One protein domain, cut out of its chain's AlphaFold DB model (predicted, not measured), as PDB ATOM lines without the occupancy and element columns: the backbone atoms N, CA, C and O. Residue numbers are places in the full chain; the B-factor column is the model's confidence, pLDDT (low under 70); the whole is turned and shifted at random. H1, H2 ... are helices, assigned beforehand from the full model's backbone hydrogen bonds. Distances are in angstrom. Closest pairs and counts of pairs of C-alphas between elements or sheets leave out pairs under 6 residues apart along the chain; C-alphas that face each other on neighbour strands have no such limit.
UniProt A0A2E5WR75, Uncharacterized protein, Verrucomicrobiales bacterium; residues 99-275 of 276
ATOM      1  N   GLY A  99     -27.004 -33.314   6.891       52.22
ATOM      2  CA  GLY A  99     -27.397 -34.071   5.689       52.22
ATOM      3  C   GLY A  99     -28.425 -35.180   5.957       52.22
ATOM      4  O   GLY A  99     -29.115 -35.175   6.973       52.22
ATOM      5  N   THR A 100     -28.598 -36.114   5.014       58.62
ATOM      6  CA  THR A 100     -29.659 -37.142   5.065       58.62
ATOM      7  C   THR A 100     -29.383 -38.195   6.139       58.62
ATOM      8  O   THR A 100     -28.660 -39.166   5.903       58.62
ATOM      9  N   MET A 101     -30.021 -38.042   7.302       62.78
ATOM     10  CA  MET A 101     -30.036 -39.042   8.385       62.78
ATOM     11  C   MET A 101     -30.533 -40.426   7.936       62.78
ATOM     12  O   MET A 101     -30.203 -41.430   8.570       62.78
ATOM     13  N   ASP A 102     -31.233 -40.473   6.800       64.25
ATOM     14  CA  ASP A 102     -31.655 -41.673   6.076       64.25
ATOM     15  C   ASP A 102     -30.495 -42.634   5.760       64.25
ATOM     16  O   ASP A 102     -30.723 -43.831   5.648       64.25
ATOM     17  N   LEU A 103     -29.254 -42.142   5.630       68.00
ATOM     18  CA  LEU A 103     -28.061 -42.980   5.422       68.00
ATOM     19  C   LEU A 103     -27.298 -43.235   6.725       68.00
ATOM     20  O   LEU A 103     -26.774 -44.327   6.947       68.00
ATOM     21  N   PHE A 104     -27.259 -42.235   7.605       73.56
ATOM     22  CA  PHE A 104     -26.481 -42.291   8.838       73.56
ATOM     23  C   PHE A 104     -27.001 -43.334   9.819       73.56
ATOM     24  O   PHE A 104     -26.243 -44.187  10.277       73.56
ATOM     25  N   VAL A 105     -28.294 -43.274  10.144       71.88
ATOM     26  CA  VAL A 105     -28.913 -44.146  11.148       71.88
ATOM     27  C   VAL A 105     -28.819 -45.620  10.740       71.88
ATOM     28  O   VAL A 105     -28.277 -46.404  11.525       71.88
ATOM     29  N   PRO A 106     -29.262 -46.038   9.535       68.19
ATOM     30  CA  PRO A 106     -29.115 -47.432   9.131       68.19
ATOM     31  C   PRO A 106     -27.649 -47.831   8.947       68.19
ATOM     32  O   PRO A 106     -27.278 -48.933   9.346       68.19
ATOM     33  N   GLY A 107     -26.790 -46.947   8.419       71.88
ATOM     34  CA  GLY A 107     -25.361 -47.226   8.265       71.88
ATOM     35  C   GLY A 107     -24.671 -47.512   9.596       71.88
ATOM     36  O   GLY A 107     -23.993 -48.530   9.752       71.88
ATOM     37  N   TRP A 108     -24.913 -46.665  10.594       79.88
ATOM     38  CA  TRP A 108     -24.370 -46.824  11.937       79.88
ATOM     39  C   TRP A 108     -24.899 -48.086  12.624       79.88
ATOM     40  O   TRP A 108     -24.114 -48.874  13.155       79.88
ATOM     41  N   LEU A 109     -26.211 -48.333  12.554       73.81
ATOM     42  CA  LEU A 109     -26.835 -49.523  13.134       73.81
ATOM     43  C   LEU A 109     -26.296 -50.817  12.519       73.81
ATOM     44  O   LEU A 109     -25.863 -51.708  13.253       73.81
ATOM     45  N   CYS A 110     -26.272 -50.911  11.187       72.81
ATOM     46  CA  CYS A 110     -25.742 -52.072  10.475       72.81
ATOM     47  C   CYS A 110     -24.256 -52.288  10.772       72.81
ATOM     48  O   CYS A 110     -23.836 -53.428  10.977       72.81
ATOM     49  N   LEU A 111     -23.460 -51.218  10.861       81.00
ATOM     50  CA  LEU A 111     -22.035 -51.341  11.147       81.00
ATOM     51  C   LEU A 111     -21.783 -51.832  12.575       81.00
ATOM     52  O   LEU A 111     -21.025 -52.782  12.758       81.00
ATOM     53  N   VAL A 112     -22.430 -51.245  13.585       79.44
ATOM     54  CA  VAL A 112     -22.263 -51.650  14.993       79.44
ATOM     55  C   VAL A 112     -22.742 -53.087  15.200       79.44
ATOM     56  O   VAL A 112     -22.016 -53.918  15.756       79.44
ATOM     57  N   MET A 113     -23.935 -53.409  14.693       73.56
ATOM     58  CA  MET A 113     -24.528 -54.744  14.788       73.56
ATOM     59  C   MET A 113     -23.678 -55.794  14.064       73.56
ATOM     60  O   MET A 113     -23.434 -56.886  14.589       73.56
ATOM     61  N   GLY A 114     -23.178 -55.450  12.878       75.31
ATOM     62  CA  GLY A 114     -22.330 -56.303  12.056       75.31
ATOM     63  C   GLY A 114     -20.974 -56.542  12.709       75.31
ATOM     64  O   GLY A 114     -20.522 -57.681  12.803       75.31
ATOM     65  N   CYS A 115     -20.323 -55.490  13.215       81.19
ATOM     66  CA  CYS A 115     -19.005 -55.606  13.839       81.19
ATOM     67  C   CYS A 115     -19.079 -56.488  15.080       81.19
ATOM     68  O   CYS A 115     -18.220 -57.343  15.296       81.19
ATOM     69  N   ARG A 116     -20.135 -56.320  15.882       78.06
ATOM     70  CA  ARG A 116     -20.345 -57.107  17.095       78.06
ATOM     71  C   ARG A 116     -20.627 -58.577  16.787       78.06
ATOM     72  O   ARG A 116     -20.006 -59.450  17.390       78.06
ATOM     73  N   THR A 117     -21.503 -58.858  15.824       75.81
ATOM     74  CA  THR A 117     -21.790 -60.238  15.398       75.81
ATOM     75  C   THR A 117     -20.574 -60.910  14.769       75.81
ATOM     76  O   THR A 117     -20.281 -62.060  15.089       75.81
ATOM     77  N   ARG A 118     -19.804 -60.189  13.951       76.56
ATOM     78  CA  ARG A 118     -18.580 -60.699  13.324       76.56
ATOM     79  C   ARG A 118     -17.426 -60.865  14.316       76.56
ATOM     80  O   ARG A 118     -16.602 -61.754  14.140       76.56
ATOM     81  N   HIS A 119     -17.387 -60.079  15.390       80.44
ATOM     82  CA  HIS A 119     -16.460 -60.304  16.500       80.44
ATOM     83  C   HIS A 119     -16.732 -61.642  17.207       80.44
ATOM     84  O   HIS A 119     -15.793 -62.370  17.512       80.44
ATOM     85  N   MET A 120     -18.005 -62.000  17.419       77.88
ATOM     86  CA  MET A 120     -18.370 -63.301  17.999       77.88
ATOM     87  C   MET A 120     -18.271 -64.455  16.993       77.88
ATOM     88  O   MET A 120     -18.025 -65.595  17.382       77.88
ATOM     89  N   ARG A 121     -18.516 -64.181  15.706       75.88
ATOM     90  CA  ARG A 121     -18.547 -65.169  14.617       75.88
ATOM     91  C   ARG A 121     -17.870 -64.635  13.351       75.88
ATOM     92  O   ARG A 121     -18.555 -64.190  12.426       75.88
ATOM     93  N   PRO A 122     -16.531 -64.716  13.272       73.88
ATOM     94  CA  PRO A 122     -15.751 -64.112  12.188       73.88
ATOM     95  C   PRO A 122     -16.061 -64.640  10.784       73.88
ATOM     96  O   PRO A 122     -15.912 -63.898   9.816       73.88
ATOM     97  N   ALA A 123     -16.495 -65.900  10.678       75.12
ATOM     98  CA  ALA A 123     -16.726 -66.590   9.409       75.12
ATOM     99  C   ALA A 123     -18.140 -66.392   8.825       75.12
ATOM    100  O   ALA A 123     -18.391 -66.807   7.694       75.12
ATOM    101  N   ASN A 124     -19.066 -65.762   9.560       77.12
ATOM    102  CA  ASN A 124     -20.464 -65.662   9.141       77.12
ATOM    103  C   ASN A 124     -20.659 -64.664   7.990       77.12
ATOM    104  O   ASN A 124     -20.509 -63.452   8.171       77.12
ATOM    105  N   LEU A 125     -21.103 -65.170   6.836       76.25
ATOM    106  CA  LEU A 125     -21.384 -64.372   5.639       76.25
ATOM    107  C   LEU A 125     -22.440 -63.264   5.863       76.25
ATOM    108  O   LEU A 125     -22.187 -62.135   5.444       76.25
ATOM    109  N   PRO A 126     -23.569 -63.492   6.569       72.12
ATOM    110  CA  PRO A 126     -24.550 -62.426   6.798       72.12
ATOM    111  C   PRO A 126     -23.990 -61.278   7.643       72.12
ATOM    112  O   PRO A 126     -24.245 -60.113   7.351       72.12
ATOM    113  N   ALA A 127     -23.175 -61.592   8.657       76.00
ATOM    114  CA  ALA A 127     -22.518 -60.582   9.485       76.00
ATOM    115  C   ALA A 127     -21.504 -59.767   8.667       76.00
ATOM    116  O   ALA A 127     -21.413 -58.553   8.835       76.00
ATOM    117  N   TYR A 128     -20.790 -60.413   7.739       78.88
ATOM    118  CA  TYR A 128     -19.895 -59.742   6.795       78.88
ATOM    119  C   TYR A 128     -20.639 -58.752   5.887       78.88
ATOM    120  O   TYR A 128     -20.255 -57.583   5.812       78.88
ATOM    121  N   ILE A 129     -21.738 -59.179   5.260       75.88
ATOM    122  CA  ILE A 129     -22.559 -58.311   4.402       75.88
ATOM    123  C   ILE A 129     -23.104 -57.128   5.211       75.88
ATOM    124  O   ILE A 129     -22.974 -55.985   4.779       75.88
ATOM    125  N   LEU A 130     -23.622 -57.375   6.419       78.81
ATOM    126  CA  LEU A 130     -24.138 -56.321   7.296       78.81
ATOM    127  C   LEU A 130     -23.053 -55.289   7.655       78.81
ATOM    128  O   LEU A 130     -23.315 -54.088   7.609       78.81
ATOM    129  N   THR A 131     -21.823 -55.742   7.954       81.81
ATOM    130  CA  THR A 131     -20.694 -54.830   8.212       81.81
ATOM    131  C   THR A 131     -20.335 -53.970   7.010       81.81
ATOM    132  O   THR A 131     -20.070 -52.784   7.186       81.81
ATOM    133  N   LEU A 132     -20.327 -54.543   5.804       80.06
ATOM    134  CA  LEU A 132     -19.978 -53.817   4.584       80.06
ATOM    135  C   LEU A 132     -21.051 -52.804   4.194       80.06
ATOM    136  O   LEU A 132     -20.719 -51.669   3.872       80.06
ATOM    137  N   VAL A 133     -22.324 -53.198   4.258       78.94
ATOM    138  CA  VAL A 133     -23.457 -52.303   3.983       78.94
ATOM    139  C   VAL A 133     -23.459 -51.143   4.976       78.94
ATOM    140  O   VAL A 133     -23.568 -49.987   4.571       78.94
ATOM    141  N   GLY A 134     -23.247 -51.432   6.264       78.44
ATOM    142  CA  GLY A 134     -23.118 -50.403   7.293       78.44
ATOM    143  C   GLY A 134     -21.957 -49.442   7.035       78.44
ATOM    144  O   GLY A 134     -22.145 -48.228   7.072       78.44
ATOM    145  N   ALA A 135     -20.770 -49.969   6.711       83.75
ATOM    146  CA  ALA A 135     -19.591 -49.161   6.390       83.75
ATOM    147  C   ALA A 135     -19.810 -48.286   5.153       83.75
ATOM    148  O   ALA A 135     -19.497 -47.097   5.181       83.75
ATOM    149  N   GLY A 136     -20.390 -48.858   4.095       79.88
ATOM    150  CA  GLY A 136     -20.722 -48.148   2.866       79.88
ATOM    151  C   GLY A 136     -21.679 -46.990   3.124       79.88
ATOM    152  O   GLY A 136     -21.370 -45.863   2.755       79.88
ATOM    153  N   PHE A 137     -22.791 -47.229   3.825       78.12
ATOM    154  CA  PHE A 137     -23.743 -46.168   4.157       78.12
ATOM    155  C   PHE A 137     -23.154 -45.085   5.063       78.12
ATOM    156  O   PHE A 137     -23.440 -43.909   4.854       78.12
ATOM    157  N   LEU A 138     -22.301 -45.450   6.025       82.12
ATOM    158  CA  LEU A 138     -21.663 -44.478   6.911       82.12
ATOM    159  C   LEU A 138     -20.660 -43.587   6.158       82.12
ATOM    160  O   LEU A 138     -20.613 -42.384   6.391       82.12
ATOM    161  N   ILE A 139     -19.882 -44.157   5.233       85.12
ATOM    162  CA  ILE A 139     -18.957 -43.396   4.377       85.12
ATOM    163  C   ILE A 139     -19.741 -42.524   3.390       85.12
ATOM    164  O   ILE A 139     -19.436 -41.342   3.232       85.12
ATOM    165  N   LEU A 140     -20.783 -43.080   2.764       80.69
ATOM    166  CA  LEU A 140     -21.653 -42.350   1.845       80.69
ATOM    167  C   LEU A 140     -22.370 -41.199   2.536       80.69
ATOM    168  O   LEU A 140     -22.494 -40.147   1.933       80.69
ATOM    169  N   PHE A 141     -22.791 -41.348   3.791       81.56
ATOM    170  CA  PHE A 141     -23.386 -40.249   4.546       81.56
ATOM    171  C   PHE A 141     -22.484 -39.006   4.560       81.56
ATOM    172  O   PHE A 141     -22.966 -37.905   4.320       81.56
ATOM    173  N   TRP A 142     -21.176 -39.170   4.765       83.06
ATOM    174  CA  TRP A 142     -20.246 -38.038   4.801       83.06
ATOM    175  C   TRP A 142     -19.958 -37.428   3.422       83.06
ATOM    176  O   TRP A 142     -19.610 -36.249   3.344       83.06
ATOM    177  N   LEU A 143     -20.108 -38.210   2.349       82.69
ATOM    178  CA  LEU A 143     -19.745 -37.835   0.978       82.69
ATOM    179  C   LEU A 143     -20.943 -37.452   0.094       82.69
ATOM    180  O   LEU A 143     -20.765 -36.758  -0.905       82.69
ATOM    181  N   ALA A 144     -22.153 -37.886   0.439       76.12
ATOM    182  CA  ALA A 144     -23.353 -37.667  -0.355       76.12
ATOM    183  C   ALA A 144     -24.037 -36.342   0.022       76.12
ATOM    184  O   ALA A 144     -24.130 -36.000   1.203       76.12
ATOM    185  N   PRO A 145     -24.551 -35.587  -0.962       68.00
ATOM    186  CA  PRO A 145     -25.315 -34.379  -0.692       68.00
ATOM    187  C   PRO A 145     -26.666 -34.724  -0.054       68.00
ATOM    188  O   PRO A 145     -27.401 -35.584  -0.539       68.00
ATOM    189  N   GLY A 146     -27.011 -34.027   1.029       64.38
ATOM    190  CA  GLY A 146     -28.327 -34.154   1.654       64.38
ATOM    191  C   GLY A 146     -29.394 -33.284   0.979       64.38
ATOM    192  O   GLY A 146     -29.078 -32.287   0.329       64.38
ATOM    193  N   LYS A 147     -30.675 -33.603   1.219       56.09
ATOM    194  CA  LYS A 147     -31.850 -32.854   0.715       56.09
ATOM    195  C   LYS A 147     -31.870 -31.357   1.094       56.09
ATOM    196  O   LYS A 147     -32.627 -30.605   0.498       56.09
ATOM    197  N   GLY A 148     -31.055 -30.929   2.064       55.56
ATOM    198  CA  GLY A 148     -31.008 -29.564   2.608       55.56
ATOM    199  C   GLY A 148     -29.801 -28.708   2.203       55.56
ATOM    200  O   GLY A 148     -29.599 -27.659   2.800       55.56
ATOM    201  N   GLY A 149     -28.999 -29.123   1.214       59.19
ATOM    202  CA  GLY A 149     -27.986 -28.247   0.606       59.19
ATOM    203  C   GLY A 149     -26.562 -28.425   1.138       59.19
ATOM    204  O   GLY A 149     -26.066 -27.638   1.941       59.19
ATOM    205  N   GLY A 150     -25.868 -29.434   0.611       67.56
ATOM    206  CA  GLY A 150     -24.421 -29.596   0.755       67.56
ATOM    207  C   GLY A 150     -24.001 -31.004   1.160       67.56
ATOM    208  O   GLY A 150     -24.770 -31.764   1.747       67.56
ATOM    209  N   VAL A 151     -22.761 -31.350   0.819       78.75
ATOM    210  CA  VAL A 151     -22.097 -32.566   1.301       78.75
ATOM    211  C   VAL A 151     -21.682 -32.334   2.761       78.75
ATOM    212  O   VAL A 151     -21.028 -31.318   3.023       78.75
ATOM    213  N   PRO A 152     -22.005 -33.230   3.715       76.50
ATOM    214  CA  PRO A 152     -21.695 -33.031   5.132       76.50
ATOM    215  C   PRO A 152     -20.218 -32.744   5.394       76.50
ATOM    216  O   PRO A 152     -19.903 -31.837   6.157       76.50
ATOM    217  N   LEU A 153     -19.313 -33.424   4.683       80.44
ATOM    218  CA  LEU A 153     -17.877 -33.147   4.740       80.44
ATOM    219  C   LEU A 153     -17.542 -31.687   4.393       80.44
ATOM    220  O   LEU A 153     -16.784 -31.037   5.108       80.44
ATOM    221  N   VAL A 154     -18.147 -31.132   3.341       81.56
ATOM    222  CA  VAL A 154     -17.932 -29.730   2.940       81.56
ATOM    223  C   VAL A 154     -18.519 -28.767   3.973       81.56
ATOM    224  O   VAL A 154     -17.929 -27.726   4.256       81.56
ATOM    225  N   ASN A 155     -19.650 -29.120   4.583       78.38
ATOM    226  CA  ASN A 155     -20.273 -28.301   5.620       78.38
ATOM    227  C   ASN A 155     -19.399 -28.213   6.881       78.38
ATOM    228  O   ASN A 155     -19.286 -27.132   7.456       78.38
ATOM    229  N   VAL A 156     -18.708 -29.295   7.260       76.88
ATOM    230  CA  VAL A 156     -17.720 -29.279   8.358       76.88
ATOM    231  C   VAL A 156     -16.580 -28.305   8.065       76.88
ATOM    232  O   VAL A 156     -16.174 -27.558   8.953       76.88
ATOM    233  N   PHE A 157     -16.096 -28.247   6.823       80.12
ATOM    234  CA  PHE A 157     -15.059 -27.282   6.446       80.12
ATOM    235  C   PHE A 157     -15.558 -25.835   6.469       80.12
ATOM    236  O   PHE A 157     -14.845 -24.954   6.943       80.12
ATOM    237  N   LYS A 158     -16.802 -25.580   6.051       79.94
ATOM    238  CA  LYS A 158     -17.415 -24.244   6.157       79.94
ATOM    239  C   LYS A 158     -17.570 -23.785   7.612       79.94
ATOM    240  O   LYS A 158     -17.410 -22.604   7.905       79.94
ATOM    241  N   LEU A 159     -17.825 -24.717   8.531       76.06
ATOM    242  CA  LEU A 159     -17.947 -24.448   9.967       76.06
ATOM    243  C   LEU A 159     -16.659 -23.895  10.604       76.06
ATOM    244  O   LEU A 159     -16.755 -23.172  11.598       76.06
ATOM    245  N   PHE A 160     -15.475 -24.148  10.027       78.69
ATOM    246  CA  PHE A 160     -14.216 -23.564  10.516       78.69
ATOM    247  C   PHE A 160     -14.184 -22.033  10.435       78.69
ATOM    248  O   PHE A 160     -13.469 -21.414  11.218       78.69
ATOM    249  N   GLY A 161     -14.972 -21.419   9.544       70.88
ATOM    250  CA  GLY A 161     -15.035 -19.961   9.407       70.88
ATOM    251  C   GLY A 161     -15.747 -19.243  10.560       70.88
ATOM    252  O   GLY A 161     -15.539 -18.048  10.744       70.88
ATOM    253  N   HIS A 162     -16.564 -19.954  11.347       71.00
ATOM    254  CA  HIS A 162     -17.389 -19.351  12.404       71.00
ATOM    255  C   HIS A 162     -17.208 -20.002  13.782       71.00
ATOM    256  O   HIS A 162     -17.196 -19.302  14.792       71.00
ATOM    257  N   HIS A 163     -17.055 -21.329  13.849       73.75
ATOM    258  CA  HIS A 163     -17.034 -22.081  15.107       73.75
ATOM    259  C   HIS A 163     -15.977 -23.194  15.084       73.75
ATOM    260  O   HIS A 163     -16.292 -24.375  14.922       73.75
ATOM    261  N   THR A 164     -14.711 -22.829  15.300       76.50
ATOM    262  CA  THR A 164     -13.554 -23.739  15.222       76.50
ATOM    263  C   THR A 164     -13.681 -24.967  16.129       76.50
ATOM    264  O   THR A 164     -13.400 -26.080  15.696       76.50
ATOM    265  N   PHE A 165     -14.165 -24.809  17.368       71.44
ATOM    266  CA  PHE A 165     -14.343 -25.931  18.306       71.44
ATOM    267  C   PHE A 165     -15.402 -26.938  17.838       71.44
ATOM    268  O   PHE A 165     -15.187 -28.152  17.888       71.44
ATOM    269  N   LEU A 166     -16.535 -26.440  17.337       71.00
ATOM    270  CA  LEU A 166     -17.586 -27.289  16.786       71.00
ATOM    271  C   LEU A 166     -17.086 -27.996  15.517       71.00
ATOM    272  O   LEU A 166     -17.271 -29.202  15.379       71.00
ATOM    273  N   ALA A 167     -16.374 -27.283  14.644       74.81
ATOM    274  CA  ALA A 167     -15.790 -27.855  13.436       74.81
ATOM    275  C   ALA A 167     -14.792 -28.986  13.749       74.81
ATOM    276  O   ALA A 167     -14.899 -30.067  13.174       74.81
ATOM    277  N   ILE A 168     -13.887 -28.793  14.719       79.31
ATOM    278  CA  ILE A 168     -12.918 -29.816  15.153       79.31
ATOM    279  C   ILE A 168     -13.626 -31.053  15.717       79.31
ATOM    280  O   ILE A 168     -13.271 -32.180  15.372       79.31
ATOM    281  N   SER A 169     -14.639 -30.866  16.567       75.00
ATOM    282  CA  SER A 169     -15.366 -31.995  17.163       75.00
ATOM    283  C   SER A 169     -16.106 -32.831  16.111       75.00
ATOM    284  O   SER A 169     -16.044 -34.062  16.161       75.00
ATOM    285  N   ILE A 170     -16.745 -32.197  15.121       76.69
ATOM    286  CA  ILE A 170     -17.416 -32.908  14.023       76.69
ATOM    287  C   ILE A 170     -16.390 -33.542  13.070       76.69
ATOM    288  O   ILE A 170     -16.611 -34.653  12.592       76.69
ATOM    289  N   LEU A 171     -15.242 -32.901  12.832       84.06
ATOM    290  CA  LEU A 171     -14.159 -33.476  12.028       84.06
ATOM    291  C   LEU A 171     -13.600 -34.755  12.667       84.06
ATOM    292  O   LEU A 171     -13.385 -35.748  11.975       84.06
ATOM    293  N   LEU A 172     -13.409 -34.759  13.990       80.88
ATOM    294  CA  LEU A 172     -12.984 -35.942  14.739       80.88
ATOM    295  C   LEU A 172     -14.043 -37.048  14.703       80.88
ATOM    296  O   LEU A 172     -13.701 -38.211  14.478       80.88
ATOM    297  N   LEU A 173     -15.322 -36.692  14.868       81.44
ATOM    298  CA  LEU A 173     -16.447 -37.617  14.716       81.44
ATOM    299  C   LEU A 173     -16.419 -38.287  13.332       81.44
ATOM    300  O   LEU A 173     -16.420 -39.514  13.237       81.44
ATOM    301  N   MET A 174     -16.332 -37.480  12.273       85.69
ATOM    302  CA  MET A 174     -16.257 -37.931  10.885       85.69
ATOM    303  C   MET A 174     -15.043 -38.831  10.646       85.69
ATOM    304  O   MET A 174     -15.185 -39.942  10.139       85.69
ATOM    305  N   GLY A 175     -13.850 -38.381  11.040       85.12
ATOM    306  CA  GLY A 175     -12.599 -39.103  10.811       85.12
ATOM    307  C   GLY A 175     -12.597 -40.485  11.459       85.12
ATOM    308  O   GLY A 175     -12.238 -41.469  10.813       85.12
ATOM    309  N   MET A 176     -13.073 -40.595  12.703       85.94
ATOM    310  CA  MET A 176     -13.170 -41.882  13.400       85.94
ATOM    311  C   MET A 176     -14.216 -42.816  12.782       85.94
ATOM    312  O   MET A 176     -13.997 -44.027  12.723       85.94
ATOM    313  N   GLN A 177     -15.333 -42.280  12.288       85.38
ATOM    314  CA  GLN A 177     -16.362 -43.072  11.613       85.38
ATOM    315  C   GLN A 177     -15.896 -43.602  10.257       85.38
ATOM    316  O   GLN A 177     -16.080 -44.785   9.972       85.38
ATOM    317  N   ILE A 178     -15.240 -42.762   9.449       87.19
ATOM    318  CA  ILE A 178     -14.649 -43.176   8.172       87.19
ATOM    319  C   ILE A 178     -13.542 -44.203   8.424       87.19
ATOM    320  O   ILE A 178     -13.538 -45.252   7.785       87.19
ATOM    321  N   ALA A 179     -12.652 -43.966   9.395       87.94
ATOM    322  CA  ALA A 179     -11.607 -44.920   9.761       87.94
ATOM    323  C   ALA A 179     -12.194 -46.274  10.194       87.94
ATOM    324  O   ALA A 179     -11.757 -47.318   9.710       87.94
ATOM    325  N   GLY A 180     -13.226 -46.269  11.046       85.81
ATOM    326  CA  GLY A 180     -13.951 -47.481  11.428       85.81
ATOM    327  C   GLY A 180     -14.569 -48.204  10.226       85.81
ATOM    328  O   GLY A 180     -14.412 -49.420  10.096       85.81
ATOM    329  N   GLY A 181     -15.202 -47.467   9.309       86.06
ATOM    330  CA  GLY A 181     -15.755 -48.011   8.067       86.06
ATOM    331  C   GLY A 181     -14.691 -48.638   7.160       86.06
ATOM    332  O   GLY A 181     -14.848 -49.771   6.710       86.06
ATOM    333  N   VAL A 182     -13.564 -47.957   6.944       87.62
ATOM    334  CA  VAL A 182     -12.458 -48.457   6.108       87.62
ATOM    335  C   VAL A 182     -11.835 -49.716   6.712       87.62
ATOM    336  O   VAL A 182     -11.626 -50.697   5.997       87.62
ATOM    337  N   ILE A 183     -11.615 -49.748   8.031       87.25
ATOM    338  CA  ILE A 183     -11.111 -50.937   8.739       87.25
ATOM    339  C   ILE A 183     -12.058 -52.133   8.548       87.25
ATOM    340  O   ILE A 183     -11.593 -53.268   8.395       87.25
ATOM    341  N   CYS A 184     -13.376 -51.902   8.499       84.06
ATOM    342  CA  CYS A 184     -14.346 -52.950   8.180       84.06
ATOM    343  C   CYS A 184     -14.181 -53.485   6.753       84.06
ATOM    344  O   CYS A 184     -14.178 -54.704   6.566       84.06
ATOM    345  N   CYS A 185     -14.003 -52.594   5.773       81.12
ATOM    346  CA  CYS A 185     -13.829 -52.948   4.362       81.12
ATOM    347  C   CYS A 185     -12.500 -53.673   4.085       81.12
ATOM    348  O   CYS A 185     -12.459 -54.610   3.293       81.12
ATOM    349  N   MET A 186     -11.418 -53.309   4.782       80.94
ATOM    350  CA  MET A 186     -10.101 -53.962   4.667       80.94
ATOM    351  C   MET A 186     -10.068 -55.393   5.229       80.94
ATOM    352  O   MET A 186      -9.066 -56.115   5.107       80.94
ATOM    353  N   ASN A 187     -11.134 -55.809   5.906       71.25
ATOM    354  CA  ASN A 187     -11.219 -57.106   6.544       71.25
ATOM    355  C   ASN A 187     -11.863 -58.117   5.586       71.25
ATOM    356  O   ASN A 187     -13.056 -58.403   5.677       71.25
ATOM    357  N   THR A 188     -11.067 -58.641   4.651       64.88
ATOM    358  CA  THR A 188     -11.488 -59.642   3.659       64.88
ATOM    359  C   THR A 188     -11.646 -61.038   4.270       64.88
ATOM    360  O   THR A 188     -11.067 -61.361   5.307       64.88
ATOM    361  N   TRP A 189     -12.436 -61.889   3.609       56.22
ATOM    362  CA  TRP A 189     -12.853 -63.206   4.115       56.22
ATOM    363  C   TRP A 189     -11.697 -64.195   4.367       56.22
ATOM    364  O   TRP A 189     -11.861 -65.149   5.116       56.22
ATOM    365  N   LYS A 190     -10.511 -63.955   3.790       64.81
ATOM    366  CA  LYS A 190      -9.341 -64.851   3.870       64.81
ATOM    367  C   LYS A 190      -8.443 -64.635   5.102       64.81
ATOM    368  O   LYS A 190      -7.415 -65.294   5.218       64.81
ATOM    369  N   LYS A 191      -8.775 -63.698   5.999       76.12
ATOM    370  CA  LYS A 191      -7.959 -63.396   7.189       76.12
ATOM    371  C   LYS A 191      -8.255 -64.356   8.353       76.12
ATOM    372  O   LYS A 191      -9.400 -64.779   8.514       76.12
ATOM    373  N   PRO A 192      -7.260 -64.671   9.206       79.88
ATOM    374  CA  PRO A 192      -7.464 -65.542  10.358       79.88
ATOM    375  C   PRO A 192      -8.454 -64.924  11.355       79.88
ATOM    376  O   PRO A 192      -8.448 -63.714  11.596       79.88
ATOM    377  N   ALA A 193      -9.276 -65.771  11.979       78.25
ATOM    378  CA  ALA A 193     -10.383 -65.368  12.850       78.25
ATOM    379  C   ALA A 193      -9.978 -64.377  13.960       78.25
ATOM    380  O   ALA A 193     -10.703 -63.414  14.216       78.25
ATOM    381  N   ASN A 194      -8.796 -64.551  14.560       80.94
ATOM    382  CA  ASN A 194      -8.289 -63.665  15.614       80.94
ATOM    383  C   ASN A 194      -8.001 -62.241  15.108       80.94
ATOM    384  O   ASN A 194      -8.338 -61.268  15.782       80.94
ATOM    385  N   GLN A 195      -7.432 -62.100  13.904       82.81
ATOM    386  CA  GLN A 195      -7.216 -60.783  13.290       82.81
ATOM    387  C   GLN A 195      -8.544 -60.138  12.897       82.81
ATOM    388  O   GLN A 195      -8.734 -58.937  13.080       82.81
ATOM    389  N   VAL A 196      -9.495 -60.935  12.398       81.81
ATOM    390  CA  VAL A 196     -10.829 -60.433  12.057       81.81
ATOM    391  C   VAL A 196     -11.514 -59.866  13.303       81.81
ATOM    392  O   VAL A 196     -12.045 -58.757  13.257       81.81
ATOM    393  N   ALA A 197     -11.462 -60.593  14.422       79.88
ATOM    394  CA  ALA A 197     -12.083 -60.197  15.678       79.88
ATOM    395  C   ALA A 197     -11.462 -58.928  16.286       79.88
ATOM    396  O   ALA A 197     -12.213 -58.096  16.803       79.88
ATOM    397  N   SER A 198     -10.134 -58.752  16.211       84.88
ATOM    398  CA  SER A 198      -9.469 -57.549  16.737       84.88
ATOM    399  C   SER A 198      -9.778 -56.308  15.895       84.88
ATOM    400  O   SER A 198     -10.120 -55.267  16.452       84.88
ATOM    401  N   LEU A 199      -9.769 -56.433  14.562       84.81
ATOM    402  CA  LEU A 199     -10.111 -55.344  13.642       84.81
ATOM    403  C   LEU A 199     -11.581 -54.925  13.775       84.81
ATOM    404  O   LEU A 199     -11.886 -53.734  13.771       84.81
ATOM    405  N   MET A 200     -12.496 -55.884  13.954       84.00
ATOM    406  CA  MET A 200     -13.912 -55.587  14.202       84.00
ATOM    407  C   MET A 200     -14.128 -54.900  15.551       84.00
ATOM    408  O   MET A 200     -14.928 -53.972  15.649       84.00
ATOM    409  N   MET A 201     -13.389 -55.304  16.588       82.00
ATOM    410  CA  MET A 201     -13.435 -54.621  17.880       82.00
ATOM    411  C   MET A 201     -12.859 -53.202  17.789       82.00
ATOM    412  O   MET A 201     -13.397 -52.291  18.414       82.00
ATOM    413  N   LEU A 202     -11.797 -52.998  17.007       85.56
ATOM    414  CA  LEU A 202     -11.209 -51.682  16.775       85.56
ATOM    415  C   LEU A 202     -12.190 -50.751  16.053       85.56
ATOM    416  O   LEU A 202     -12.403 -49.634  16.513       85.56
ATOM    417  N   SER A 203     -12.836 -51.224  14.983       85.50
ATOM    418  CA  SER A 203     -13.864 -50.449  14.277       85.50
ATOM    419  C   SER A 203     -15.041 -50.101  15.191       85.50
ATOM    420  O   SER A 203     -15.449 -48.943  15.268       85.50
ATOM    421  N   LEU A 204     -15.521 -51.069  15.980       82.25
ATOM    422  CA  LEU A 204     -16.583 -50.839  16.956       82.25
ATOM    423  C   LEU A 204     -16.187 -49.764  17.979       82.25
ATOM    424  O   LEU A 204     -16.987 -48.873  18.269       82.25
ATOM    425  N   LYS A 205     -14.955 -49.811  18.502       81.50
ATOM    426  CA  LYS A 205     -14.416 -48.804  19.430       81.50
ATOM    427  C   LYS A 205     -14.280 -47.431  18.778       81.50
ATOM    428  O   LYS A 205     -14.614 -46.447  19.419       81.50
ATOM    429  N   LEU A 206     -13.835 -47.354  17.525       83.75
ATOM    430  CA  LEU A 206     -13.719 -46.092  16.790       83.75
ATOM    431  C   LEU A 206     -15.087 -45.463  16.542       83.75
ATOM    432  O   LEU A 206     -15.294 -44.293  16.842       83.75
ATOM    433  N   VAL A 207     -16.050 -46.244  16.058       80.44
ATOM    434  CA  VAL A 207     -17.380 -45.736  15.707       80.44
ATOM    435  C   VAL A 207     -18.174 -45.354  16.953       80.44
ATOM    436  O   VAL A 207     -18.784 -44.291  16.974       80.44
ATOM    437  N   THR A 208     -18.140 -46.152  18.021       76.31
ATOM    438  CA  THR A 208     -18.814 -45.794  19.285       76.31
ATOM    439  C   THR A 208     -18.063 -44.701  20.050       76.31
ATOM    440  O   THR A 208     -18.680 -43.758  20.543       76.31
ATOM    441  N   GLY A 209     -16.731 -44.771  20.078       69.25
ATOM    442  CA  GLY A 209     -15.858 -43.770  20.687       69.25
ATOM    443  C   GLY A 209     -15.952 -42.406  20.012       69.25
ATOM    444  O   GLY A 209     -15.865 -41.394  20.701       69.25
ATOM    445  N   SER A 210     -16.235 -42.357  18.705       77.06
ATOM    446  CA  SER A 210     -16.417 -41.104  17.965       77.06
ATOM    447  C   SER A 210     -17.496 -40.206  18.583       77.06
ATOM    448  O   SER A 210     -17.280 -39.005  18.740       77.06
ATOM    449  N   PHE A 211     -18.613 -40.786  19.036       72.00
ATOM    450  CA  PHE A 211     -19.675 -40.042  19.713       72.00
ATOM    451  C   PHE A 211     -19.270 -39.610  21.120       72.00
ATOM    452  O   PHE A 211     -19.591 -38.498  21.527       72.00
ATOM    453  N   VAL A 212     -18.555 -40.460  21.859       68.38
ATOM    454  CA  VAL A 212     -18.068 -40.120  23.203       68.38
ATOM    455  C   VAL A 212     -17.114 -38.927  23.134       68.38
ATOM    456  O   VAL A 212     -17.276 -37.972  23.887       68.38
ATOM    457  N   VAL A 213     -16.169 -38.945  22.191       70.19
ATOM    458  CA  VAL A 213     -15.210 -37.852  21.977       70.19
ATOM    459  C   VAL A 213     -15.915 -36.581  21.508       70.19
ATOM    460  O   VAL A 213     -15.654 -35.511  22.051       70.19
ATOM    461  N   PHE A 214     -16.844 -36.686  20.552       73.81
ATOM    462  CA  PHE A 214     -17.640 -35.545  20.095       73.81
ATOM    463  C   PHE A 214     -18.381 -34.867  21.253       73.81
ATOM    464  O   PHE A 214     -18.320 -33.649  21.412       73.81
ATOM    465  N   LEU A 215     -19.040 -35.658  22.100       66.69
ATOM    466  CA  LEU A 215     -19.783 -35.140  23.245       66.69
ATOM    467  C   LEU A 215     -18.873 -34.569  24.328       66.69
ATOM    468  O   LEU A 215     -19.213 -33.541  24.903       66.69
ATOM    469  N   ALA A 216     -17.722 -35.192  24.585       65.12
ATOM    470  CA  ALA A 216     -16.739 -34.671  25.530       65.12
ATOM    471  C   ALA A 216     -16.214 -33.297  25.090       65.12
ATOM    472  O   ALA A 216     -16.148 -32.377  25.901       65.12
ATOM    473  N   LEU A 217     -15.909 -33.129  23.799       68.81
ATOM    474  CA  LEU A 217     -15.461 -31.850  23.242       68.81
ATOM    475  C   LEU A 217     -16.567 -30.795  23.237       68.81
ATOM    476  O   LEU A 217     -16.301 -29.637  23.550       68.81
ATOM    477  N   LYS A 218     -17.808 -31.185  22.929       69.12
ATOM    478  CA  LYS A 218     -18.959 -30.281  23.023       69.12
ATOM    479  C   LYS A 218     -19.171 -29.802  24.461       69.12
ATOM    480  O   LYS A 218     -19.334 -28.610  24.692       69.12
ATOM    481  N   LEU A 219     -19.101 -30.714  25.428       67.62
ATOM    482  CA  LEU A 219     -19.235 -30.384  26.842       67.62
ATOM    483  C   LEU A 219     -18.092 -29.478  27.319       67.62
ATOM    484  O   LEU A 219     -18.341 -28.520  28.042       67.62
ATOM    485  N   LEU A 220     -16.860 -29.728  26.867       68.25
ATOM    486  CA  LEU A 220     -15.719 -28.855  27.145       68.25
ATOM    487  C   LEU A 220     -15.930 -27.443  26.578       68.25
ATOM    488  O   LEU A 220     -15.628 -26.466  27.257       68.25
ATOM    489  N   HIS A 221     -16.474 -27.332  25.364       70.75
ATOM    490  CA  HIS A 221     -16.814 -26.047  24.754       70.75
ATOM    491  C   HIS A 221     -17.889 -25.298  25.549       70.75
ATOM    492  O   HIS A 221     -17.715 -24.117  25.833       70.75
ATOM    493  N   ASP A 222     -18.970 -25.973  25.946       68.00
ATOM    494  CA  ASP A 222     -20.061 -25.353  26.707       68.00
ATOM    495  C   ASP A 222     -19.575 -24.866  28.084       68.00
ATOM    496  O   ASP A 222     -19.939 -23.779  28.533       68.00
ATOM    497  N   VAL A 223     -18.684 -25.632  28.720       66.88
ATOM    498  CA  VAL A 223     -18.011 -25.235  29.964       66.88
ATOM    499  C   VAL A 223     -17.104 -24.024  29.733       66.88
ATOM    500  O   VAL A 223     -17.198 -23.045  30.468       66.88
ATOM    501  N   TYR A 224     -16.264 -24.045  28.695       68.31
ATOM    502  CA  TYR A 224     -15.386 -22.924  28.354       68.31
ATOM    503  C   TYR A 224     -16.170 -21.639  28.051       68.31
ATOM    504  O   TYR A 224     -15.806 -20.562  28.523       68.31
ATOM    505  N   ALA A 225     -17.277 -21.741  27.314       67.12
ATOM    506  CA  ALA A 225     -18.154 -20.611  27.024       67.12
ATOM    507  C   ALA A 225     -18.777 -20.031  28.306       67.12
ATOM    508  O   ALA A 225     -18.802 -18.813  28.471       67.12
ATOM    509  N   ALA A 226     -19.205 -20.885  29.242       64.31
ATOM    510  CA  ALA A 226     -19.728 -20.450  30.538       64.31
ATOM    511  C   ALA A 226     -18.669 -19.738  31.405       64.31
ATOM    512  O   ALA A 226     -19.005 -18.788  32.112       64.31
ATOM    513  N   PHE A 227     -17.399 -20.154  31.322       64.19
ATOM    514  CA  PHE A 227     -16.282 -19.483  32.000       64.19
ATOM    515  C   PHE A 227     -15.887 -18.153  31.351       64.19
ATOM    516  O   PHE A 227     -15.440 -17.251  32.048       64.19
ATOM    517  N   LYS A 228     -16.045 -18.011  30.031       66.69
ATOM    518  CA  LYS A 228     -15.678 -16.784  29.310       66.69
ATOM    519  C   LYS A 228     -16.699 -15.654  29.481       66.69
ATOM    520  O   LYS A 228     -16.324 -14.491  29.401       66.69
ATOM    521  N   VAL A 229     -17.979 -15.982  29.669       62.69
ATOM    522  CA  VAL A 229     -19.059 -14.990  29.846       62.69
ATOM    523  C   VAL A 229     -19.104 -14.438  31.274       62.69
ATOM    524  O   VAL A 229     -19.464 -13.282  31.466       62.69
ATOM    525  N   ASN A 230     -18.712 -15.242  32.263       55.09
ATOM    526  CA  ASN A 230     -18.654 -14.828  33.661       55.09
ATOM    527  C   ASN A 230     -17.204 -14.486  34.027       55.09
ATOM    528  O   ASN A 230     -16.474 -15.329  34.547       55.09
ATOM    529  N   GLU A 231     -16.770 -13.257  33.744       54.22
ATOM    530  CA  GLU A 231     -15.641 -12.700  34.489       54.22
ATOM    531  C   GLU A 231     -16.030 -12.695  35.983       54.22
ATOM    532  O   GLU A 231     -16.969 -12.006  36.368       54.22
ATOM    533  N   VAL A 232     -15.283 -13.442  36.810       55.28
ATOM    534  CA  VAL A 232     -15.220 -13.323  38.287       55.28
ATOM    535  C   VAL A 232     -16.270 -14.105  39.129       55.28
ATOM    536  O   VAL A 232     -17.404 -14.359  38.736       55.28
ATOM    537  N   ASP A 233     -15.794 -14.507  40.319       47.25
ATOM    538  CA  ASP A 233     -16.399 -15.138  41.508       47.25
ATOM    539  C   ASP A 233     -16.662 -16.660  41.568       47.25
ATOM    540  O   ASP A 233     -17.679 -17.211  41.153       47.25
ATOM    541  N   PHE A 234     -15.739 -17.358  42.245       52.31
ATOM    542  CA  PHE A 234     -15.734 -18.803  42.522       52.31
ATOM    543  C   PHE A 234     -16.750 -19.270  43.589       52.31
ATOM    544  O   PHE A 234     -16.916 -20.475  43.781       52.31
ATOM    545  N   SER A 235     -17.423 -18.359  44.301       48.00
ATOM    546  CA  SER A 235     -18.176 -18.703  45.521       48.00
ATOM    547  C   SER A 235     -19.660 -19.045  45.286       48.00
ATOM    548  O   SER A 235     -20.191 -19.908  45.983       48.00
ATOM    549  N   GLY A 236     -20.320 -18.463  44.273       46.88
ATOM    550  CA  GLY A 236     -21.738 -18.729  43.943       46.88
ATOM    551  C   GLY A 236     -21.973 -19.562  42.672       46.88
ATOM    552  O   GLY A 236     -23.054 -20.111  42.457       46.88
ATOM    553  N   THR A 237     -20.948 -19.695  41.832       51.19
ATOM    554  CA  THR A 237     -21.065 -20.132  40.425       51.19
ATOM    555  C   THR A 237     -20.940 -21.648  40.247       51.19
ATOM    556  O   THR A 237     -21.293 -22.198  39.204       51.19
ATOM    557  N   THR A 238     -20.511 -22.373  41.285       49.25
ATOM    558  CA  THR A 238     -20.400 -23.839  41.255       49.25
ATOM    559  C   THR A 238     -21.756 -24.506  41.034       49.25
ATOM    560  O   THR A 238     -21.852 -25.387  40.186       49.25
ATOM    561  N   GLN A 239     -22.838 -24.054  41.675       46.03
ATOM    562  CA  GLN A 239     -24.185 -24.587  41.403       46.03
ATOM    563  C   GLN A 239     -24.691 -24.241  39.992       46.03
ATOM    564  O   GLN A 239     -25.290 -25.089  39.328       46.03
ATOM    565  N   LEU A 240     -24.395 -23.031  39.507       52.19
ATOM    566  CA  LEU A 240     -24.782 -22.554  38.175       52.19
ATOM    567  C   LEU A 240     -24.071 -23.290  37.032       52.19
ATOM    568  O   LEU A 240     -24.637 -23.389  35.951       52.19
ATOM    569  N   ILE A 241     -22.884 -23.855  37.272       55.81
ATOM    570  CA  ILE A 241     -22.148 -24.680  36.300       55.81
ATOM    571  C   ILE A 241     -22.487 -26.167  36.475       55.81
ATOM    572  O   ILE A 241     -22.707 -26.875  35.491       55.81
ATOM    573  N   ILE A 242     -22.586 -26.659  37.714       57.28
ATOM    574  CA  ILE A 242     -22.824 -28.081  38.004       57.28
ATOM    575  C   ILE A 242     -24.215 -28.521  37.535       57.28
ATOM    576  O   ILE A 242     -24.346 -29.605  36.974       57.28
ATOM    577  N   VAL A 243     -25.258 -27.706  37.718       56.78
ATOM    578  CA  VAL A 243     -26.626 -28.069  37.306       56.78
ATOM    579  C   VAL A 243     -26.754 -28.273  35.786       56.78
ATOM    580  O   VAL A 243     -27.237 -29.340  35.385       56.78
ATOM    581  N   PRO A 244     -26.317 -27.343  34.910       54.97
ATOM    582  CA  PRO A 244     -26.340 -27.577  33.470       54.97
ATOM    583  C   PRO A 244     -25.368 -28.681  33.054       54.97
ATOM    584  O   PRO A 244     -25.733 -29.492  32.210       54.97
ATOM    585  N   LEU A 245     -24.196 -28.811  33.687       53.97
ATOM    586  CA  LEU A 245     -23.260 -29.905  33.408       53.97
ATOM    587  C   LEU A 245     -23.887 -31.278  33.699       53.97
ATOM    588  O   LEU A 245     -23.882 -32.158  32.843       53.97
ATOM    589  N   VAL A 246     -24.504 -31.456  34.870       56.78
ATOM    590  CA  VAL A 246     -25.188 -32.699  35.261       56.78
ATOM    591  C   VAL A 246     -26.400 -32.960  34.370       56.78
ATOM    592  O   VAL A 246     -26.643 -34.109  34.000       56.78
ATOM    593  N   LYS A 247     -27.155 -31.924  33.982       56.69
ATOM    594  CA  LYS A 247     -28.275 -32.057  33.040       56.69
ATOM    595  C   LYS A 247     -27.784 -32.524  31.667       56.69
ATOM    596  O   LYS A 247     -28.329 -33.489  31.134       56.69
ATOM    597  N   THR A 248     -26.720 -31.919  31.142       53.38
ATOM    598  CA  THR A 248     -26.120 -32.274  29.850       53.38
ATOM    599  C   THR A 248     -25.511 -33.669  29.882       53.38
ATOM    600  O   THR A 248     -25.756 -34.436  28.953       53.38
ATOM    601  N   ILE A 249     -24.815 -34.055  30.960       54.44
ATOM    602  CA  ILE A 249     -24.271 -35.410  31.162       54.44
ATOM    603  C   ILE A 249     -25.398 -36.440  31.241       54.44
ATOM    604  O   ILE A 249     -25.333 -37.468  30.576       54.44
ATOM    605  N   LYS A 250     -26.465 -36.177  32.007       53.91
ATOM    606  CA  LYS A 250     -27.621 -37.085  32.090       53.91
ATOM    607  C   LYS A 250     -28.299 -37.245  30.734       53.91
ATOM    608  O   LYS A 250     -28.623 -38.362  30.344       53.91
ATOM    609  N   GLN A 251     -28.490 -36.150  30.003       54.56
ATOM    610  CA  GLN A 251     -29.150 -36.168  28.701       54.56
ATOM    611  C   GLN A 251     -28.291 -36.863  27.637       54.56
ATOM    612  O   GLN A 251     -28.813 -37.650  26.847       54.56
ATOM    613  N   THR A 252     -26.973 -36.658  27.653       50.50
ATOM    614  CA  THR A 252     -26.046 -37.384  26.771       50.50
ATOM    615  C   THR A 252     -25.934 -38.854  27.144       50.50
ATOM    616  O   THR A 252     -26.071 -39.685  26.257       50.50
ATOM    617  N   ALA A 253     -25.782 -39.206  28.423       51.97
ATOM    618  CA  ALA A 253     -25.739 -40.598  28.874       51.97
ATOM    619  C   ALA A 253     -27.031 -41.359  28.533       51.97
ATOM    620  O   ALA A 253     -26.971 -42.505  28.093       51.97
ATOM    621  N   LEU A 254     -28.191 -40.712  28.672       53.91
ATOM    622  CA  LEU A 254     -29.482 -41.289  28.302       53.91
ATOM    623  C   LEU A 254     -29.592 -41.493  26.785       53.91
ATOM    624  O   LEU A 254     -29.954 -42.578  26.335       53.91
ATOM    625  N   THR A 255     -29.218 -40.486  25.993       53.34
ATOM    626  CA  THR A 255     -29.289 -40.564  24.526       53.34
ATOM    627  C   THR A 255     -28.309 -41.602  23.978       53.34
ATOM    628  O   THR A 255     -28.696 -42.439  23.168       53.34
ATOM    629  N   LEU A 256     -27.062 -41.612  24.460       52.81
ATOM    630  CA  LEU A 256     -26.028 -42.564  24.041       52.81
ATOM    631  C   LEU A 256     -26.335 -43.985  24.512       52.81
ATOM    632  O   LEU A 256     -26.137 -44.940  23.767       52.81
ATOM    633  N   GLY A 257     -26.835 -44.123  25.744       53.84
ATOM    634  CA  GLY A 257     -27.237 -45.401  26.317       53.84
ATOM    635  C   GLY A 257     -28.345 -46.048  25.495       53.84
ATOM    636  O   GLY A 257     -28.209 -47.197  25.091       53.84
ATOM    637  N   ILE A 258     -29.400 -45.297  25.159       55.62
ATOM    638  CA  ILE A 258     -30.487 -45.791  24.300       55.62
ATOM    639  C   ILE A 258     -29.963 -46.126  22.896       55.62
ATOM    640  O   ILE A 258     -30.283 -47.193  22.367       55.62
ATOM    641  N   LEU A 259     -29.116 -45.263  22.322       56.19
ATOM    642  CA  LEU A 259     -28.553 -45.455  20.985       56.19
ATOM    643  C   LEU A 259     -27.677 -46.713  20.896       56.19
ATOM    644  O   LEU A 259     -27.704 -47.392  19.879       56.19
ATOM    645  N   LEU A 260     -26.920 -47.050  21.947       58.31
ATOM    646  CA  LEU A 260     -26.054 -48.233  21.983       58.31
ATOM    647  C   LEU A 260     -26.819 -49.508  22.359       58.31
ATOM    648  O   LEU A 260     -26.566 -50.565  21.782       58.31
ATOM    649  N   VAL A 261     -27.785 -49.444  23.279       62.16
ATOM    650  CA  VAL A 261     -28.540 -50.631  23.722       62.16
ATOM    651  C   VAL A 261     -29.242 -51.327  22.553       62.16
ATOM    652  O   VAL A 261     -29.221 -52.560  22.484       62.16
ATOM    653  N   PHE A 262     -29.799 -50.569  21.604       59.81
ATOM    654  CA  PHE A 262     -30.482 -51.130  20.435       59.81
ATOM    655  C   PHE A 262     -29.560 -52.013  19.558       59.81
ATOM    656  O   PHE A 262     -29.817 -53.212  19.464       59.81
ATOM    657  N   PRO A 263     -28.453 -51.526  18.961       62.00
ATOM    658  CA  PRO A 263     -27.603 -52.347  18.097       62.00
ATOM    659  C   PRO A 263     -26.880 -53.475  18.847       62.00
ATOM    660  O   PRO A 263     -26.662 -54.539  18.263       62.00
ATOM    661  N   PHE A 264     -26.547 -53.302  20.135       64.56
ATOM    662  CA  PHE A 264     -25.960 -54.385  20.932       64.56
ATOM    663  C   PHE A 264     -26.962 -55.525  21.153       64.56
ATOM    664  O   PHE A 264     -26.642 -56.679  20.865       64.56
ATOM    665  N   THR A 265     -28.197 -55.222  21.559       63.00
ATOM    666  CA  THR A 265     -29.233 -56.259  21.720       63.00
ATOM    667  C   THR A 265     -29.690 -56.863  20.393       63.00
ATOM    668  O   THR A 265     -29.941 -58.068  20.326       63.00
ATOM    669  N   ALA A 266     -29.701 -56.076  19.313       61.69
ATOM    670  CA  ALA A 266     -29.935 -56.566  17.957       61.69
ATOM    671  C   ALA A 266     -28.871 -57.596  17.561       61.69
ATOM    672  O   ALA A 266     -29.193 -58.675  17.061       61.69
ATOM    673  N   SER A 267     -27.596 -57.292  17.822       63.47
ATOM    674  CA  SER A 267     -26.476 -58.173  17.483       63.47
ATOM    675  C   SER A 267     -26.505 -59.496  18.255       63.47
ATOM    676  O   SER A 267     -26.229 -60.552  17.677       63.47
ATOM    677  N   ASP A 268     -26.914 -59.475  19.525       67.19
ATOM    678  CA  ASP A 268     -27.066 -60.685  20.333       67.19
ATOM    679  C   ASP A 268     -28.209 -61.566  19.810       67.19
ATOM    680  O   ASP A 268     -28.052 -62.788  19.710       67.19
ATOM    681  N   LEU A 269     -29.330 -60.959  19.398       64.44
ATOM    682  CA  LEU A 269     -30.428 -61.678  18.747       64.44
ATOM    683  C   LEU A 269     -29.983 -62.297  17.420       64.44
ATOM    684  O   LEU A 269     -30.210 -63.483  17.189       64.44
ATOM    685  N   LEU A 270     -29.303 -61.522  16.569       63.59
ATOM    686  CA  LEU A 270     -28.831 -61.976  15.259       63.59
ATOM    687  C   LEU A 270     -27.838 -63.134  15.392       63.59
ATOM    688  O   LEU A 270     -27.955 -64.142  14.700       63.59
ATOM    689  N   THR A 271     -26.895 -63.040  16.333       66.06
ATOM    690  CA  THR A 271     -25.914 -64.105  16.601       66.06
ATOM    691  C   THR A 271     -26.592 -65.415  17.007       66.06
ATOM    692  O   THR A 271     -26.115 -66.496  16.650       66.06
ATOM    693  N   ARG A 272     -27.716 -65.329  17.728       67.44
ATOM    694  CA  ARG A 272     -28.512 -66.482  18.169       67.44
ATOM    695  C   ARG A 272     -29.437 -67.021  17.079       67.44
ATOM    696  O   ARG A 272     -29.619 -68.231  17.022       67.44
ATOM    697  N   LEU A 273     -29.985 -66.177  16.207       64.69
ATOM    698  CA  LEU A 273     -30.755 -66.630  15.042       64.69
ATOM    699  C   LEU A 273     -29.868 -67.398  14.057       64.69
ATOM    700  O   LEU A 273     -30.261 -68.456  13.591       64.69
ATOM    701  N   MET A 274     -28.627 -66.948  13.856       66.38
ATOM    702  CA  MET A 274     -27.629 -67.642  13.030       66.38
ATOM    703  C   MET A 274     -27.078 -68.944  13.662       66.38
ATOM    704  O   MET A 274     -26.091 -69.486  13.170       66.38
ATOM    705  N   ARG A 275     -27.581 -69.401  14.823       61.72
ATOM    706  CA  ARG A 275     -27.221 -70.713  15.416       61.72
ATOM    707  C   ARG A 275     -28.095 -71.861  14.918       61.72
ATOM    708  O   ARG A 275     -27.703 -72.999  15.149       61.72
TER     709      ARG A 275
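What this domain is: This is residues 99 to 275 of the 276 residues of an uncharacterized protein of Verrucomicrobiales bacterium (UniProt A0A2E5WR75). H5 and H6 form a long hairpin whose tip, residues 228 to 236, sticks out, with H4 packed along H5. At the other end H1 packs across both, H2 on H1. The printed part, 177 residues with named helices H1 to H6, is all helix, only just loose, close to compact, with radius of gyration of the C-alphas 19.0 A and spans of 62 by 34 by 27 A.

How they stand to each other: Start at H5, residues 193 to 229: H4, 164 to 185, touches it, closest C-alphas Gly 180 and Ser 203, 4.1 A. H6, 237 to 273, forms a hairpin with H5. H1, 101 to 120, forms a hairpin with H2, 125 to 143; H3, 152 to 159, with H4. Every O i to N i+4 pair is within hydrogen-bond range in H3 and H4.

Where its parts are: Find C-alpha 101 at (-30.036, -39.042, 8.385), where H1 begins, and C-alpha 273 at (-30.755, -66.630, 15.042), where H6, 53.9 A long, ends.

The domain as a whole: The printed part has no cut; 77 residues are under 70 pLDDT, among them residues 222 to 275.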